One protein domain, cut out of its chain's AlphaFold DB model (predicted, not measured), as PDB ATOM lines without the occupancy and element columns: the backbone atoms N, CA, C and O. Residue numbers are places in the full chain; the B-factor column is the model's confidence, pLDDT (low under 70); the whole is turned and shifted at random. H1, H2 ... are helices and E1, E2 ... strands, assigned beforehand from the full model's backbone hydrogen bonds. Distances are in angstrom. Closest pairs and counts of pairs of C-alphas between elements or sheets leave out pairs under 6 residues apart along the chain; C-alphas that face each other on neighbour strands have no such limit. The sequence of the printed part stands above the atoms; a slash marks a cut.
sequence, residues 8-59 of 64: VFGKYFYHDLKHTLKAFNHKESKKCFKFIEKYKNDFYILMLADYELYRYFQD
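This is residues 8 to 59 of the 64 residues of the protein "Bifunctional aminodeoxychorismate synthase component I/aminotransferase" of Campylobacter jejuni (UniProt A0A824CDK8). This is an open frame of three separate parts: the long helix H1, the short helix H2 and a small hook holding E1, joined by two long links. The first link runs out beside H1, which folds back along it; the second runs back to H2. The printed part has 52 residues with one named strand and two named helices, in the order E1, H1, H2. It is mostly helix, though under half of the residues are in named elements, and only just loose, close to compact: the radius of gyration of the C-alphas is 12.0 A and the spans are 31 by 26 by 19 A.

Look first at H1, residues 26 to 39; it is apart from H2, residues 51 to 58, with no C-alpha of the one within 8 A of the other. E1, residues 12 to 14, is apart from both helices and pairs with no named strand, but residues 8 to 9 pair antiparallel with its residues 12 to 13. In H1 and H2 every O i to N i+4 pair is within hydrogen-bond range.

Find C-alpha 26 at (267.344, 294.372, 404.716); from there H1 runs 20.2 A to C-alpha 39. H2 runs 10.8 A to C-alpha 58 at (264.227, 280.940, 397.321). E1, 6.6 A long, begins at C-alpha 12, (285.856, 287.260, 384.518).

The C-alphas of Asp 16 and Asp 59 are the two farthest apart, at 32.7 A. The printed part has no cut, and both links, E1 to H1 and H1 to H2, are long. Residues 37 to 42, of which 37 to 39 belong to H1, stand free. Look for pLDDT under 70 in residues 51 to 59; the mean of the printed part is 83.2.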
ATOM      1  N   VAL A   8     285.540 293.007 388.399       85.56
ATOM      2  CA  VAL A   8     285.961 291.603 388.394       85.56
ATOM      3  C   VAL A   8     284.923 290.796 389.156       85.56
ATOM      4  O   VAL A   8     284.649 291.088 390.319       85.56
ATOM      5  N   PHE A   9     284.356 289.778 388.511       84.12
ATOM      6  CA  PHE A   9     283.442 288.832 389.152       84.12
ATOM      7  C   PHE A   9     283.909 287.403 388.870       84.12
ATOM      8  O   PHE A   9     283.923 286.942 387.723       84.12
ATOM      9  N   GLY A  10     284.303 286.688 389.926       79.69
ATOM     10  CA  GLY A  10     284.933 285.375 389.801       79.69
ATOM     11  C   GLY A  10     286.217 285.461 388.971       79.69
ATOM     12  O   GLY A  10     287.127 286.208 389.312       79.69
ATOM     13  N   LYS A  11     286.274 284.709 387.867       85.94
ATOM     14  CA  LYS A  11     287.414 284.690 386.931       85.94
ATOM     15  C   LYS A  11     287.264 285.631 385.726       85.94
ATOM     16  O   LYS A  11     288.076 285.558 384.809       85.94
ATOM     17  N   TYR A  12     286.210 286.448 385.685       87.00
ATOM     18  CA  TYR A  12     285.856 287.260 384.518       87.00
ATOM     19  C   TYR A  12     286.007 288.759 384.792       87.00
ATOM     20  O   TYR A  12     285.727 289.228 385.898       87.00
ATOM     21  N   PHE A  13     286.405 289.496 383.753       89.12
ATOM     22  CA  PHE A  13     286.475 290.954 383.725       89.12
ATOM     23  C   PHE A  13     285.309 291.514 382.915       89.12
ATOM     24  O   PHE A  13     285.028 291.043 381.813       89.12
ATOM     25  N   TYR A  14     284.651 292.528 383.463       86.50
ATOM     26  CA  TYR A  14     283.552 293.241 382.829       86.50
ATOM     27  C   TYR A  14     283.948 294.698 382.667       86.50
ATOM     28  O   TYR A  14     284.375 295.333 383.630       86.50
ATOM     29  N   HIS A  15     283.803 295.211 381.454       88.19
ATOM     30  CA  HIS A  15     284.085 296.600 381.109       88.19
ATOM     31  C   HIS A  15     282.789 297.426 381.160       88.19
ATOM     32  O   HIS A  15     281.701 296.870 381.310       88.19
ATOM     33  N   ASP A  16     282.907 298.751 381.074       88.31
ATOM     34  CA  ASP A  16     281.775 299.688 381.103       88.31
ATOM     35  C   ASP A  16     280.927 299.661 382.382       88.31
ATOM     36  O   ASP A  16     279.722 299.926 382.352       88.31
ATOM     37  N   LEU A  17     281.549 299.412 383.537       89.06
ATOM     38  CA  LEU A  17     280.851 299.441 384.821       89.06
ATOM     39  C   LEU A  17     280.195 300.816 385.052       89.06
ATOM     40  O   LEU A  17     280.877 301.825 385.257       89.06
ATOM     41  N   LYS A  18     278.856 300.846 385.043       91.19
ATOM     42  CA  LYS A  18     278.066 302.072 385.260       91.19
ATOM     43  C   LYS A  18     277.718 302.304 386.725       91.19
ATOM     44  O   LYS A  18     277.764 303.437 387.194       91.19
ATOM     45  N   HIS A  19     277.372 301.239 387.450       90.00
ATOM     46  CA  HIS A  19     276.872 301.333 388.819       90.00
ATOM     47  C   HIS A  19     277.390 300.197 389.697       90.00
ATOM     48  O   HIS A  19     277.429 299.044 389.276       90.00
ATOM     49  N   THR A  20     277.691 300.531 390.953       89.81
ATOM     50  CA  THR A  20     277.992 299.566 392.016       89.81
ATOM     51  C   THR A  20     276.961 299.731 393.120       89.81
ATOM     52  O   THR A  20     276.860 300.799 393.723       89.81
ATOM     53  N   LEU A  21     276.200 298.673 393.395       89.88
ATOM     54  CA  LEU A  21     275.222 298.631 394.481       89.88
ATOM     55  C   LEU A  21     275.781 297.789 395.629       89.88
ATOM     56  O   LEU A  21     276.380 296.742 395.394       89.88
ATOM     57  N   LYS A  22     275.591 298.246 396.868       89.50
ATOM     58  CA  LYS A  22     275.978 297.519 398.083       89.50
ATOM     59  C   LYS A  22     274.851 297.616 399.101       89.50
ATOM     60  O   LYS A  22     274.243 298.677 399.243       89.50
ATOM     61  N   ALA A  23     274.599 296.521 399.800       85.81
ATOM     62  CA  ALA A  23     273.636 296.452 400.883       85.81
ATOM     63  C   ALA A  23     274.183 295.552 401.987       85.81
ATOM     64  O   ALA A  23     274.705 294.479 401.698       85.81
ATOM     65  N   PHE A  24     274.043 295.991 403.234       84.88
ATOM     66  CA  PHE A  24     274.514 295.280 404.426       84.88
ATOM     67  C   PHE A  24     273.364 294.914 405.368       84.88
ATOM     68  O   PHE A  24     273.562 294.273 406.394       84.88
ATOM     69  N   ASN A  25     272.146 295.349 405.042       81.44
ATOM     70  CA  ASN A  25     270.940 295.051 405.797       81.44
ATOM     71  C   ASN A  25     269.706 295.026 404.888       81.44
ATOM     72  O   ASN A  25     269.717 295.485 403.743       81.44
ATOM     73  N   HIS A  26     268.597 294.551 405.444       80.25
ATOM     74  CA  HIS A  26     267.344 294.372 404.716       80.25
ATOM     75  C   HIS A  26     266.790 295.669 404.087       80.25
ATOM     76  O   HIS A  26     266.250 295.655 402.976       80.25
ATOM     77  N   LYS A  27     266.935 296.814 404.766       86.06
ATOM     78  CA  LYS A  27     266.451 298.112 404.265       86.06
ATOM     79  C   LYS A  27     267.240 298.566 403.036       86.06
ATOM     80  O   LYS A  27     266.656 299.120 402.104       86.06
ATOM     81  N   GLU A  28     268.546 298.342 403.028       88.75
ATOM     82  CA  GLU A  28     269.424 298.646 401.895       88.75
ATOM     83  C   GLU A  28     269.206 297.683 400.732       88.75
ATOM     84  O   GLU A  28     269.118 298.133 399.587       88.75
ATOM     85  N   SER A  29     269.008 296.391 401.014       85.56
ATOM     86  CA  SER A  29     268.700 295.394 399.984       85.56
ATOM     87  C   SER A  29     267.427 295.771 399.228       85.56
ATOM     88  O   SER A  29     267.427 295.807 397.999       85.56
ATOM     89  N   LYS A  30     266.371 296.192 399.940       86.19
ATOM     90  CA  LYS A  30     265.132 296.707 399.324       86.19
ATOM     91  C   LYS A  30     265.376 297.889 398.375       86.19
ATOM     92  O   LYS A  30     264.721 297.979 397.339       86.19
ATOM     93  N   LYS A  31     266.304 298.799 398.691       90.88
ATOM     94  CA  LYS A  31     266.656 299.918 397.794       90.88
ATOM     95  C   LYS A  31     267.396 299.429 396.550       90.88
ATOM     96  O   LYS A  31     267.071 299.871 395.450       90.88
ATOM     97  N   CYS A  32     268.348 298.512 396.720       90.81
ATOM     98  CA  CYS A  32     269.086 297.919 395.605       90.81
ATOM     99  C   CYS A  32     268.142 297.179 394.650       90.81
ATOM    100  O   CYS A  32     268.225 297.375 393.441       90.81
ATOM    101  N   PHE A  33     267.178 296.420 395.178       88.06
ATOM    102  CA  PHE A  33     266.181 295.735 394.354       88.06
ATOM    103  C   PHE A  33     265.297 296.691 393.560       88.06
ATOM    104  O   PHE A  33     265.110 296.479 392.368       88.06
ATOM    105  N   LYS A  34     264.828 297.787 394.168       92.00
ATOM    106  CA  LYS A  34     264.072 298.815 393.433       92.00
ATOM    107  C   LYS A  34     264.884 299.433 392.292       92.00
ATOM    108  O   LYS A  34     264.329 299.720 391.237       92.00
ATOM    109  N   PHE A  35     266.188 299.643 392.494       93.69
ATOM    110  CA  PHE A  35     267.072 300.117 391.428       93.69
ATOM    111  C   PHE A  35     267.167 299.088 390.296       93.69
ATOM    112  O   PHE A  35     266.963 299.436 389.137       93.69
ATOM    113  N   ILE A  36     267.437 297.827 390.636       90.94
ATOM    114  CA  ILE A  36     267.542 296.721 389.676       90.94
ATOM    115  C   ILE A  36     266.257 296.590 388.863       90.94
ATOM    116  O   ILE A  36     266.313 296.550 387.642       90.94
ATOM    117  N   GLU A  37     265.100 296.586 389.520       91.50
ATOM    118  CA  GLU A  37     263.807 296.451 388.855       91.50
ATOM    119  C   GLU A  37     263.539 297.595 387.872       91.50
ATOM    120  O   GLU A  37     263.063 297.346 386.762       91.50
ATOM    121  N   LYS A  38     263.895 298.828 388.252       95.81
ATOM    122  CA  LYS A  38     263.743 300.010 387.399       95.81
ATOM    123  C   LYS A  38     264.593 299.928 386.127       95.81
ATOM    124  O   LYS A  38     264.116 300.356 385.083       95.81
ATOM    125  N   TYR A  39     265.815 299.401 386.214       94.75
ATOM    126  CA  TYR A  39     266.796 299.432 385.117       94.75
ATOM    127  C   TYR A  39     267.120 298.057 384.515       94.75
ATOM    128  O   TYR A  39     268.092 297.909 383.773       94.75
ATOM    129  N   LYS A  40     266.314 297.031 384.806       90.38
ATOM    130  CA  LYS A  40     266.554 295.643 384.367       90.38
ATOM    131  C   LYS A  40     266.646 295.456 382.849       90.38
ATOM    132  O   LYS A  40     267.192 294.455 382.406       90.38
ATOM    133  N   ASN A  41     266.093 296.387 382.073       94.88
ATOM    134  CA  ASN A  41     266.129 296.354 380.611       94.88
ATOM    135  C   ASN A  41     267.259 297.214 380.022       94.88
ATOM    136  O   ASN A  41     267.565 297.075 378.843       94.88
ATOM    137  N   ASP A  42     267.868 298.086 380.829       94.25
ATOM    138  CA  ASP A  42     268.892 299.036 380.385       94.25
ATOM    139  C   ASP A  42     270.308 298.531 380.684       94.25
ATOM    140  O   ASP A  42     271.271 298.924 380.026       94.25
ATOM    141  N   PHE A  43     270.447 297.654 381.685       90.75
ATOM    142  CA  PHE A  43     271.736 297.144 382.135       90.75
ATOM    143  C   PHE A  43     271.768 295.623 382.219       90.75
ATOM    144  O   PHE A  43     270.815 294.975 382.646       90.75
ATOM    145  N   TYR A  44     272.939 295.066 381.913       88.88
ATOM    146  CA  TYR A  44     273.293 293.720 382.333       88.88
ATOM    147  C   TYR A  44     273.724 293.746 383.804       88.88
ATOM    148  O   TYR A  44     274.631 294.493 384.179       88.88
ATOM    149  N   ILE A  45     273.055 292.960 384.649       86.69
ATOM    150  CA  ILE A  45     273.204 293.032 386.107       86.69
ATOM    151  C   ILE A  45     273.924 291.786 386.613       86.69
ATOM    152  O   ILE A  45     273.442 290.665 386.464       86.69
ATOM    153  N   LEU A  46     275.062 292.008 387.267       87.25
ATOM    154  CA  LEU A  46     275.819 290.994 387.992       87.25
ATOM    155  C   LEU A  46     275.622 291.206 389.487       87.25
ATOM    156  O   LEU A  46     275.792 292.317 389.992       87.25
ATOM    157  N   MET A  47     275.271 290.140 390.198       82.31
ATOM    158  CA  MET A  47     275.041 290.183 391.636       82.31
ATOM    159  C   MET A  47     275.859 289.102 392.328       82.31
ATOM    160  O   MET A  47     275.816 287.937 391.941       82.31
ATOM    161  N   LEU A  48     276.563 289.501 393.385       79.44
ATOM    162  CA  LEU A  48     277.078 288.583 394.390       79.44
ATOM    163  C   LEU A  48     276.143 288.657 395.595       79.44
ATOM    164  O   LEU A  48     275.921 289.730 396.153       79.44
ATOM    165  N   ALA A  49     275.565 287.518 395.943       74.88
ATOM    166  CA  ALA A  49     274.627 287.365 397.036       74.88
ATOM    167  C   ALA A  49     275.276 286.458 398.086       74.88
ATOM    168  O   ALA A  49     275.648 285.332 397.755       74.88
ATOM    169  N   ASP A  50     275.401 286.921 399.332       70.12
ATOM    170  CA  ASP A  50     275.758 286.025 400.436       70.12
ATOM    171  C   ASP A  50     274.657 284.972 400.632       70.12
ATOM    172  O   ASP A  50     273.505 285.172 400.237       70.12
ATOM    173  N   TYR A  51     274.997 283.832 401.244       64.62
ATOM    174  CA  TYR A  51     274.082 282.691 401.403       64.62
ATOM    175  C   TYR A  51     272.730 283.076 402.032       64.62
ATOM    176  O   TYR A  51     271.685 282.551 401.646       64.62
ATOM    177  N   GLU A  52     272.724 284.036 402.956       61.59
ATOM    178  CA  GLU A  52     271.489 284.571 403.534       61.59
ATOM    179  C   GLU A  52     270.609 285.243 402.472       61.59
ATOM    180  O   GLU A  52     269.423 284.931 402.391       61.59
ATOM    181  N   LEU A  53     271.189 286.068 401.590       65.06
ATOM    182  CA  LEU A  53     270.506 286.684 400.444       65.06
ATOM    183  C   LEU A  53     269.975 285.636 399.453       65.06
ATOM    184  O   LEU A  53     268.874 285.782 398.928       65.06
ATOM    185  N   TYR A  54     270.711 284.544 399.242       63.91
ATOM    186  CA  TYR A  54     270.244 283.424 398.422       63.91
ATOM    187  C   TYR A  54     268.976 282.769 398.985       63.91
ATOM    188  O   TYR A  54     268.040 282.493 398.230       63.91
ATOM    189  N   ARG A  55     268.890 282.581 400.310       62.91
ATOM    190  CA  ARG A  55     267.659 282.082 400.947       62.91
ATOM    191  C   ARG A  55     266.477 283.025 400.717       62.91
ATOM    192  O   ARG A  55     265.384 282.528 400.468       62.91
ATOM    193  N   TYR A  56     266.694 284.344 400.695       63.25
ATOM    194  CA  TYR A  56     265.641 285.312 400.348       63.25
ATOM    195  C   TYR A  56     265.110 285.147 398.915       63.25
ATOM    196  O   TYR A  56     263.927 285.372 398.691       63.25
ATOM    197  N   PHE A  57     265.942 284.754 397.943       61.03
ATOM    198  CA  PHE A  57     265.470 284.492 396.574       61.03
ATOM    199  C   PHE A  57     264.676 283.189 396.447       61.03
ATOM    200  O   PHE A  57     263.840 283.064 395.553       61.03
ATOM    201  N   GLN A  58     264.948 282.211 397.313       62.19
ATOM    202  CA  GLN A  58     264.227 280.940 397.321       62.19
ATOM    203  C   GLN A  58     262.906 280.997 398.091       62.19
ATOM    204  O   GLN A  58     262.020 280.177 397.830       62.19
ATOM    205  N   ASP A  59     262.754 281.950 399.010       60.94
ATOM    206  CA  ASP A  59     261.524 282.111 399.772       60.94
ATOM    207  C   ASP A  59     260.440 282.772 398.902       60.94
ATOM    208  O   ASP A  59     260.345 283.992 398.766       60.94
TER     209      ASP A  59